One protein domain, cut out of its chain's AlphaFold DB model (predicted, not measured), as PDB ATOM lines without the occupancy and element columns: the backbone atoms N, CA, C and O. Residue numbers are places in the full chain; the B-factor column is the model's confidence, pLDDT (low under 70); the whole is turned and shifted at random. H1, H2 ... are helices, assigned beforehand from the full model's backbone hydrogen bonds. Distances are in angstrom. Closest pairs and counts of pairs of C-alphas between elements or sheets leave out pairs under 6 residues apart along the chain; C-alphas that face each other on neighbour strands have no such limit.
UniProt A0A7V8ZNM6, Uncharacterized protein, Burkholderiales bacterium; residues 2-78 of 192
ATOM      1  N   LYS A   2     150.833 200.161 183.365       53.28
ATOM      2  CA  LYS A   2     151.228 200.202 184.786       53.28
ATOM      3  C   LYS A   2     150.022 200.672 185.606       53.28
ATOM      4  O   LYS A   2     149.566 201.793 185.387       53.28
ATOM      5  N   LYS A   3     149.483 199.815 186.479       63.00
ATOM      6  CA  LYS A   3     148.419 200.206 187.413       63.00
ATOM      7  C   LYS A   3     148.960 201.315 188.314       63.00
ATOM      8  O   LYS A   3     150.089 201.221 188.793       63.00
ATOM      9  N   ARG A   4     148.202 202.402 188.452       70.69
ATOM     10  CA  ARG A   4     148.561 203.517 189.333       70.69
ATOM     11  C   ARG A   4     148.009 203.210 190.720       70.69
ATOM     12  O   ARG A   4     146.827 202.911 190.844       70.69
ATOM     13  N   PHE A   5     148.872 203.262 191.727       77.94
ATOM     14  CA  PHE A   5     148.486 203.107 193.125       77.94
ATOM     15  C   PHE A   5     148.128 204.480 193.697       77.94
ATOM     16  O   PHE A   5     148.851 205.449 193.464       77.94
ATOM     17  N   GLU A   6     147.019 204.566 194.424       75.81
ATOM     18  CA  GLU A   6     146.495 205.811 194.997       75.81
ATOM     19  C   GLU A   6     146.286 205.663 196.513       75.81
ATOM     20  O   GLU A   6     146.210 204.550 197.044       75.81
ATOM     21  N   GLY A   7     146.207 206.789 197.228       77.38
ATOM     22  CA  GLY A   7     145.955 206.815 198.672       77.38
ATOM     23  C   GLY A   7     147.084 206.191 199.502       77.38
ATOM     24  O   GLY A   7     148.261 206.387 199.214       77.38
ATOM     25  N   ALA A   8     146.733 205.424 200.538       73.50
ATOM     26  CA  ALA A   8     147.693 204.819 201.470       73.50
ATOM     27  C   ALA A   8     148.689 203.837 200.814       73.50
ATOM     28  O   ALA A   8     149.757 203.588 201.372       73.50
ATOM     29  N   LEU A   9     148.383 203.321 199.615       74.00
ATOM     30  CA  LEU A   9     149.299 202.495 198.819       74.00
ATOM     31  C   LEU A   9     150.376 203.312 198.087       74.00
ATOM     32  O   LEU A   9     151.400 202.756 197.703       74.00
ATOM     33  N   ALA A  10     150.163 204.617 197.893       76.56
ATOM     34  CA  ALA A  10     151.158 205.521 197.317       76.56
ATOM     35  C   ALA A  10     152.145 206.055 198.371       76.56
ATOM     36  O   ALA A  10     153.226 206.526 198.017       76.56
ATOM     37  N   THR A  11     151.796 205.972 199.659       79.50
ATOM     38  CA  THR A  11     152.638 206.451 200.759       79.50
ATOM     39  C   THR A  11     153.737 205.430 201.094       79.50
ATOM     40  O   THR A  11     153.422 204.303 201.509       79.50
ATOM     41  N   PRO A  12     155.029 205.800 200.979       76.69
ATOM     42  CA  PRO A  12     156.136 204.915 201.327       76.69
ATOM     43  C   PRO A  12     156.080 204.476 202.793       76.69
ATOM     44  O   PRO A  12     155.702 205.249 203.675       76.69
ATOM     45  N   ILE A  13     156.471 203.229 203.057       78.81
ATOM     46  CA  ILE A  13     156.773 202.767 204.417       78.81
ATOM     47  C   ILE A  13     158.000 203.552 204.909       78.81
ATOM     48  O   ILE A  13     158.951 203.746 204.150       78.81
ATOM     49  N   LYS A  14     157.975 204.035 206.157       76.88
ATOM     50  CA  LYS A  14     159.124 204.739 206.755       76.88
ATOM     51  C   LYS A  14     160.311 203.784 206.918       76.88
ATOM     52  O   LYS A  14     160.121 202.579 207.045       76.88
ATOM     53  N   SER A  15     161.534 204.320 206.925       72.50
ATOM     54  CA  SER A  15     162.735 203.499 207.138       72.50
ATOM     55  C   SER A  15     162.623 202.714 208.449       72.50
ATOM     56  O   SER A  15     162.267 203.280 209.481       72.50
ATOM     57  N   ARG A  16     162.912 201.411 208.380       72.19
ATOM     58  CA  ARG A  16     162.791 200.442 209.482       72.19
ATOM     59  C   ARG A  16     164.148 200.098 210.098       72.19
ATOM     60  O   ARG A  16     164.345 198.981 210.567       72.19
ATOM     61  N   GLU A  17     165.106 201.019 210.036       71.19
ATOM     62  CA  GLU A  17     166.421 200.829 210.647       71.19
ATOM     63  C   GLU A  17     166.264 200.562 212.148       71.19
ATOM     64  O   GLU A  17     165.785 201.407 212.904       71.19
ATOM     65  N   LEU A  18     166.640 199.353 212.569       67.06
ATOM     66  CA  LEU A  18     166.609 198.948 213.966       67.06
ATOM     67  C   LEU A  18     167.936 199.349 214.629       67.06
ATOM     68  O   LEU A  18     168.997 198.930 214.161       67.06
ATOM     69  N   PRO A  19     167.911 200.128 215.724       70.62
ATOM     70  CA  PRO A  19     169.106 200.399 216.513       70.62
ATOM     71  C   PRO A  19     169.719 199.096 217.045       70.62
ATOM     72  O   PRO A  19     169.015 198.267 217.619       70.62
ATOM     73  N   ALA A  20     171.038 198.937 216.908       65.88
ATOM     74  CA  ALA A  20     171.752 197.698 217.242       65.88
ATOM     75  C   ALA A  20     171.695 197.284 218.731       65.88
ATOM     76  O   ALA A  20     172.027 196.149 219.058       65.88
ATOM     77  N   LEU A  21     171.285 198.183 219.637       64.75
ATOM     78  CA  LEU A  21     171.240 197.970 221.092       64.75
ATOM     79  C   LEU A  21     169.846 198.276 221.664       64.75
ATOM     80  O   LEU A  21     169.690 199.117 222.550       64.75
ATOM     81  N   LEU A  22     168.812 197.625 221.130       71.69
ATOM     82  CA  LEU A  22     167.454 197.711 221.669       71.69
ATOM     83  C   LEU A  22     167.172 196.557 222.646       71.69
ATOM     84  O   LEU A  22     167.569 195.424 222.399       71.69
ATOM     85  N   ALA A  23     166.442 196.835 223.731       74.94
ATOM     86  CA  ALA A  23     165.929 195.792 224.623       74.94
ATOM     87  C   ALA A  23     164.956 194.862 223.869       74.94
ATOM     88  O   ALA A  23     164.141 195.348 223.081       74.94
ATOM     89  N   GLU A  24     165.008 193.554 224.139       69.19
ATOM     90  CA  GLU A  24     164.232 192.522 223.425       69.19
ATOM     91  C   GLU A  24     162.721 192.806 223.398       69.19
ATOM     92  O   GLU A  24     162.073 192.647 222.364       69.19
ATOM     93  N   GLU A  25     162.159 193.328 224.491       71.06
ATOM     94  CA  GLU A  25     160.738 193.696 224.574       71.06
ATOM     95  C   GLU A  25     160.369 194.855 223.636       71.06
ATOM     96  O   GLU A  25     159.319 194.843 222.991       71.06
ATOM     97  N   LYS A  26     161.256 195.850 223.504       73.56
ATOM     98  CA  LYS A  26     161.057 196.975 222.577       73.56
ATOM     99  C   LYS A  26     161.226 196.530 221.125       73.56
ATOM    100  O   LYS A  26     160.546 197.055 220.246       73.56
ATOM    101  N   LEU A  27     162.098 195.552 220.877       75.19
ATOM    102  CA  LEU A  27     162.301 194.965 219.555       75.19
ATOM    103  C   LEU A  27     161.058 194.188 219.102       75.19
ATOM    104  O   LEU A  27     160.591 194.384 217.981       75.19
ATOM    105  N   ALA A  28     160.485 193.365 219.983       77.19
ATOM    106  CA  ALA A  28     159.255 192.629 219.705       77.19
ATOM    107  C   ALA A  28     158.073 193.569 219.405       77.19
ATOM    108  O   ALA A  28     157.323 193.326 218.459       77.19
ATOM    109  N   GLY A  29     157.949 194.673 220.154       79.94
ATOM    110  CA  GLY A  29     156.938 195.705 219.901       79.94
ATOM    111  C   GLY A  29     157.063 196.341 218.512       79.94
ATOM    112  O   GLY A  29     156.083 196.388 217.770       79.94
ATOM    113  N   LEU A  30     158.274 196.747 218.112       78.25
ATOM    114  CA  LEU A  30     158.521 197.336 216.787       78.25
ATOM    115  C   LEU A  30     158.244 196.352 215.642       78.25
ATOM    116  O   LEU A  30     157.660 196.724 214.627       78.25
ATOM    117  N   LEU A  31     158.629 195.083 215.800       80.12
ATOM    118  CA  LEU A  31     158.350 194.047 214.801       80.12
ATOM    119  C   LEU A  31     156.843 193.804 214.636       80.12
ATOM    120  O   LEU A  31     156.373 193.631 213.509       80.12
ATOM    121  N   ALA A  32     156.080 193.835 215.731       82.12
ATOM    122  CA  ALA A  32     154.627 193.711 215.686       82.12
ATOM    123  C   ALA A  32     153.972 194.908 214.972       82.12
ATOM    124  O   ALA A  32     153.076 194.712 214.147       82.12
ATOM    125  N   GLU A  33     154.446 196.132 215.224       82.62
ATOM    126  CA  GLU A  33     153.981 197.334 214.518       82.62
ATOM    127  C   GLU A  33     154.287 197.270 213.015       82.62
ATOM    128  O   GLU A  33     153.395 197.507 212.196       82.62
ATOM    129  N   HIS A  34     155.504 196.863 212.636       83.12
ATOM    130  CA  HIS A  34     155.882 196.672 211.232       83.12
ATOM    131  C   HIS A  34     155.007 195.617 210.541       83.12
ATOM    132  O   HIS A  34     154.501 195.848 209.442       83.12
ATOM    133  N   SER A  35     154.783 194.475 211.200       81.94
ATOM    134  CA  SER A  35     153.943 193.397 210.669       81.94
ATOM    135  C   SER A  35     152.491 193.834 210.486       81.94
ATOM    136  O   SER A  35     151.826 193.396 209.542       81.94
ATOM    137  N   LYS A  36     151.978 194.685 211.380       86.06
ATOM    138  CA  LYS A  36     150.629 195.238 211.271       86.06
ATOM    139  C   LYS A  36     150.518 196.182 210.074       86.06
ATOM    140  O   LYS A  36     149.603 196.012 209.270       86.06
ATOM    141  N   GLU A  37     151.470 197.101 209.908       84.62
ATOM    142  CA  GLU A  37     151.506 198.017 208.760       84.62
ATOM    143  C   GLU A  37     151.593 197.251 207.427       84.62
ATOM    144  O   GLU A  37     150.875 197.567 206.473       84.62
ATOM    145  N   ASP A  38     152.422 196.204 207.365       83.62
ATOM    146  CA  ASP A  38     152.551 195.354 206.175       83.62
ATOM    147  C   ASP A  38     151.242 194.633 205.853       83.62
ATOM    148  O   ASP A  38     150.817 194.592 204.697       83.62
ATOM    149  N   THR A  39     150.564 194.110 206.875       85.69
ATOM    150  CA  THR A  39     149.278 193.423 206.706       85.69
ATOM    151  C   THR A  39     148.202 194.383 206.197       85.69
ATOM    152  O   THR A  39     147.472 194.048 205.265       85.69
ATOM    153  N   GLU A  40     148.125 195.598 206.746       87.31
ATOM    154  CA  GLU A  40     147.180 196.629 206.303       87.31
ATOM    155  C   GLU A  40     147.418 197.022 204.836       87.31
ATOM    156  O   GLU A  40     146.475 197.056 204.039       87.31
ATOM    157  N   LYS A  41     148.679 197.235 204.434       85.38
ATOM    158  CA  LYS A  41     149.017 197.542 203.034       85.38
ATOM    159  C   LYS A  41     148.742 196.366 202.097       85.38
ATOM    160  O   LYS A  41     148.239 196.586 200.995       85.38
ATOM    161  N   LEU A  42     149.006 195.129 202.518       86.19
ATOM    162  CA  LEU A  42     148.689 193.937 201.726       86.19
ATOM    163  C   LEU A  42     147.179 193.780 201.500       86.19
ATOM    164  O   LEU A  42     146.763 193.447 200.391       86.19
ATOM    165  N   LEU A  43     146.349 194.064 202.507       88.19
ATOM    166  CA  LEU A  43     144.888 194.037 202.372       88.19
ATOM    167  C   LEU A  43     144.379 195.122 201.415       88.19
ATOM    168  O   LEU A  43     143.548 194.841 200.547       88.19
ATOM    169  N   LEU A  44     144.915 196.341 201.517       87.94
ATOM    170  CA  LEU A  44     144.613 197.416 200.567       87.94
ATOM    171  C   LEU A  44     145.016 197.032 199.139       87.94
ATOM    172  O   LEU A  44     144.281 197.307 198.188       87.94
ATOM    173  N   LEU A  45     146.159 196.359 198.982       87.56
ATOM    174  CA  LEU A  45     146.638 195.893 197.688       87.56
ATOM    175  C   LEU A  45     145.727 194.799 197.108       87.56
ATOM    176  O   LEU A  45     145.399 194.857 195.924       87.56
ATOM    177  N   CYS A  46     145.243 193.859 197.929       89.00
ATOM    178  CA  CYS A  46     144.201 192.907 197.527       89.00
ATOM    179  C   CYS A  46     142.951 193.634 197.008       89.00
ATOM    180  O   CYS A  46     142.458 193.301 195.927       89.00
ATOM    181  N   GLY A  47     142.486 194.666 197.723       87.00
ATOM    182  CA  GLY A  47     141.357 195.500 197.305       87.00
ATOM    183  C   GLY A  47     141.595 196.199 195.964       87.00
ATOM    184  O   GLY A  47     140.743 196.146 195.080       87.00
ATOM    185  N   HIS A  48     142.785 196.770 195.757       87.25
ATOM    186  CA  HIS A  48     143.167 197.412 194.494       87.25
ATOM    187  C   HIS A  48     143.182 196.433 193.307       87.25
ATOM    188  O   HIS A  48     142.837 196.795 192.182       87.25
ATOM    189  N   TYR A  49     143.559 195.177 193.549       85.56
ATOM    190  CA  TYR A  49     143.538 194.115 192.545       85.56
ATOM    191  C   TYR A  49     142.162 193.443 192.378       85.56
ATOM    192  O   TYR A  49     142.037 192.544 191.546       85.56
ATOM    193  N   GLY A  50     141.137 193.875 193.126       87.50
ATOM    194  CA  GLY A  50     139.788 193.303 193.079       87.50
ATOM    195  C   GLY A  50     139.702 191.884 193.652       87.50
ATOM    196  O   GLY A  50     138.838 191.105 193.254       87.50
ATOM    197  N   ILE A  51     140.622 191.514 194.545       89.19
ATOM    198  CA  ILE A  51     140.689 190.182 195.151       89.19
ATOM    199  C   ILE A  51     139.849 190.189 196.428       89.19
ATOM    200  O   ILE A  51     140.138 190.930 197.364       89.19
ATOM    201  N   ALA A  52     138.818 189.343 196.469       86.12
ATOM    202  CA  ALA A  52     137.992 189.167 197.658       86.12
ATOM    203  C   ALA A  52     138.803 188.590 198.829       86.12
ATOM    204  O   ALA A  52     139.667 187.728 198.634       86.12
ATOM    205  N   ALA A  53     138.490 189.048 200.044       84.50
ATOM    206  CA  ALA A  53     139.086 188.524 201.264       84.50
ATOM    207  C   ALA A  53     138.690 187.054 201.470       84.50
ATOM    208  O   ALA A  53     137.526 186.688 201.307       84.50
ATOM    209  N   GLY A  54     139.666 186.219 201.820       86.19
ATOM    210  CA  GLY A  54     139.449 184.799 202.074       86.19
ATOM    211  C   GLY A  54     140.732 183.981 201.996       86.19
ATOM    212  O   GLY A  54     141.827 184.512 201.769       86.19
ATOM    213  N   ASP A  55     140.577 182.669 202.146       81.19
ATOM    214  CA  ASP A  55     141.695 181.733 202.134       81.19
ATOM    215  C   ASP A  55     142.379 181.731 200.759       81.19
ATOM    216  O   ASP A  55     141.765 181.522 199.708       81.19
ATOM    217  N   GLY A  56     143.678 182.036 200.758       84.00
ATOM    218  CA  GLY A  56     144.483 182.135 199.541       84.00
ATOM    219  C   GLY A  56     144.419 183.486 198.815       84.00
ATOM    220  O   GLY A  56     144.936 183.586 197.698       84.00
ATOM    221  N   MET A  57     143.854 184.544 199.414       88.31
ATOM    222  CA  MET A  57     143.860 185.887 198.806       88.31
ATOM    223  C   MET A  57     145.278 186.380 198.473       88.31
ATOM    224  O   MET A  57     145.507 186.903 197.384       88.31
ATOM    225  N   PHE A  58     146.258 186.118 199.345       88.25
ATOM    226  CA  PHE A  58     147.655 186.506 199.114       88.25
ATOM    227  C   PHE A  58     148.322 185.706 197.993       88.25
ATOM    228  O   PHE A  58     149.130 186.251 197.245       88.25
ATOM    229  N   TYR A  59     147.942 184.439 197.806       89.38
ATOM    230  CA  TYR A  59     148.408 183.642 196.671       89.38
ATOM    231  C   TYR A  59     147.879 184.207 195.344       89.38
ATOM    232  O   TYR A  59     148.629 184.388 194.385       89.38
ATOM    233  N   ARG A  60     146.589 184.566 195.300       87.69
ATOM    234  CA  ARG A  60     145.981 185.220 194.130       87.69
ATOM    235  C   ARG A  60     146.615 186.580 193.854       87.69
ATOM    236  O   ARG A  60     146.838 186.914 192.691       87.69
ATOM    237  N   LEU A  61     146.944 187.325 194.907       91.31
ATOM    238  CA  LEU A  61     147.652 188.594 194.804       91.31
ATOM    239  C   LEU A  61     149.050 188.399 194.209       91.31
ATOM    240  O   LEU A  61     149.397 189.090 193.255       91.31
ATOM    241  N   ALA A  62     149.818 187.423 194.697       91.56
ATOM    242  CA  ALA A  62     151.141 187.107 194.163       91.56
ATOM    243  C   ALA A  62     151.091 186.765 192.664       91.56
ATOM    244  O   ALA A  62     151.894 187.281 191.887       91.56
ATOM    245  N   LEU A  63     150.105 185.973 192.225       88.56
ATOM    246  CA  LEU A  63     149.905 185.676 190.803       88.56
ATOM    247  C   LEU A  63     149.512 186.911 189.986       88.56
ATOM    248  O   LEU A  63     149.964 187.073 188.852       88.56
ATOM    249  N   ALA A  64     148.666 187.783 190.534       87.88
ATOM    250  CA  ALA A  64     148.261 189.006 189.854       87.88
ATOM    251  C   ALA A  64     149.436 189.985 189.692       87.88
ATOM    252  O   ALA A  64     149.613 190.559 188.618       87.88
ATOM    253  N   LEU A  65     150.283 190.107 190.717       89.00
ATOM    254  CA  LEU A  65     151.529 190.869 190.655       89.00
ATOM    255  C   LEU A  65     152.508 190.255 189.647       89.00
ATOM    256  O   LEU A  65     153.078 190.978 188.831       89.00
ATOM    257  N   ALA A  66     152.664 188.929 189.640       89.38
ATOM    258  CA  ALA A  66     153.528 188.244 188.682       89.38
ATOM    259  C   ALA A  66     153.109 188.540 187.234       89.38
ATOM    260  O   ALA A  66     153.954 188.888 186.415       89.38
ATOM    261  N   ARG A  67     151.805 188.506 186.927       86.50
ATOM    262  CA  ARG A  67     151.273 188.868 185.599       86.50
ATOM    263  C   ARG A  67     151.542 190.327 185.215       86.50
ATOM    264  O   ARG A  67     151.741 190.609 184.038       86.50
ATOM    265  N   ASP A  68     151.570 191.252 186.171       85.06
ATOM    266  CA  ASP A  68     151.811 192.671 185.883       85.06
ATOM    267  C   ASP A  68     153.306 192.993 185.697       85.06
ATOM    268  O   ASP A  68     153.653 193.788 184.817       85.06
ATOM    269  N   PHE A  69     154.194 192.371 186.483       84.31
ATOM    270  CA  PHE A  69     155.610 192.757 186.558       84.31
ATOM    271  C   PHE A  69     156.590 191.775 185.907       84.31
ATOM    272  O   PHE A  69     157.683 192.191 185.524       84.31
ATOM    273  N   VAL A  70     156.229 190.498 185.752       85.94
ATOM    274  CA  VAL A  70     157.125 189.458 185.229       85.94
ATOM    275  C   VAL A  70     156.694 189.073 183.809       85.94
ATOM    276  O   VAL A  70     155.638 188.460 183.643       85.94
ATOM    277  N   PRO A  71     157.507 189.353 182.767       80.12
ATOM    278  CA  PRO A  71     157.152 189.034 181.380       80.12
ATOM    279  C   PRO A  71     156.785 187.562 181.149       80.12
ATOM    280  O   PRO A  71     155.903 187.270 180.351       80.12
ATOM    281  N   GLY A  72     157.408 186.632 181.881       85.38
ATOM    282  CA  GLY A  72     157.125 185.196 181.776       85.38
ATOM    283  C   GLY A  72     155.732 184.769 182.260       85.38
ATOM    284  O   GLY A  72     155.280 183.688 181.903       85.38
ATOM    285  N   PHE A  73     155.040 185.607 183.037       83.19
ATOM    286  CA  PHE A  73     153.667 185.364 183.497       83.19
ATOM    287  C   PHE A  73     152.627 186.138 182.674       83.19
ATOM    288  O   PHE A  73     151.428 185.978 182.898       83.19
ATOM    289  N   GLN A  74     153.060 186.984 181.734       83.75
ATOM    290  CA  GLN A  74     152.160 187.748 180.877       83.75
ATOM    291  C   GLN A  74     151.579 186.849 179.789       83.75
ATOM    292  O   GLN A  74     152.301 186.138 179.090       83.75
ATOM    293  N   GLU A  75     150.261 186.906 179.610       77.75
ATOM    294  CA  GLU A  75     149.614 186.212 178.504       77.75
ATOM    295  C   GLU A  75     150.134 186.761 177.172       77.75
ATOM    296  O   GLU A  75     150.115 187.973 176.919       77.75
ATOM    297  N   GLN A  76     150.582 185.862 176.293       74.31
ATOM    298  CA  GLN A  76     150.893 186.234 174.922       74.31
ATOM    299  C   GLN A  76     149.610 186.733 174.267       74.31
ATOM    300  O   GLN A  76     148.687 185.963 173.992       74.31
ATOM    301  N   LYS A  77     149.547 188.041 173.999       65.12
ATOM    302  CA  LYS A  77     148.464 188.601 173.196       65.12
ATOM    303  C   LYS A  77     148.430 187.844 171.877       65.12
ATOM    304  O   LYS A  77     149.440 187.801 171.172       65.12
ATOM    305  N   ARG A  78     147.273 187.265 171.541       59.59
ATOM    306  CA  ARG A  78     147.049 186.685 170.215       59.59
ATOM    307  C   ARG A  78     147.421 187.755 169.196       59.59
ATOM    308  O   ARG A  78     146.820 188.828 169.173       59.59
TER     309      ARG A  78
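What this domain is: This is residues 2 to 78 of the 192 residues of an uncharacterized protein of Burkholderiales bacterium (UniProt A0A7V8ZNM6). One long helix, H1, makes most of the length, and the shorter H2 packs steeply on its residues 42 to 46, while the unnamed residues 2 to 23 run beside H1 to its first residue. Residues 20 to 26 stick out. The printed part has 77 residues with two named helices, H1 then H2, and no named strand: all helix, though under half of the residues are in named elements. It is a loose rod with a radius of gyration of the C-alphas of 16.5 A, spanning 58 by 25 by 24 A.

Where its parts are: H1, residues 24 to 48, is 36.1 A long and begins at C-alpha 24 (164.232, 192.522, 223.425). H2, residues 57 to 69, is 18.3 A long and ends at C-alpha 69 (155.610, 192.757, 186.558).

How they stand to each other: H1 touches H2 with residues 42 to 46 alone; the closest C-alphas, of Cys 46 and Leu 61, are 6.2 A apart. They run the same way at a steep tilt of 68 degrees, only just short of about perpendicular. In H1 and H2 every O i to N i+4 pair is within hydrogen-bond range.

The domain as a whole: The farthest C-alphas, of Ala 23 and Arg 78, are 58.3 A apart. The printed part has no cut, and the link from H1 to H2 is short. pLDDT is under 70 at eight residues, among them 2, 3, 77 and 78.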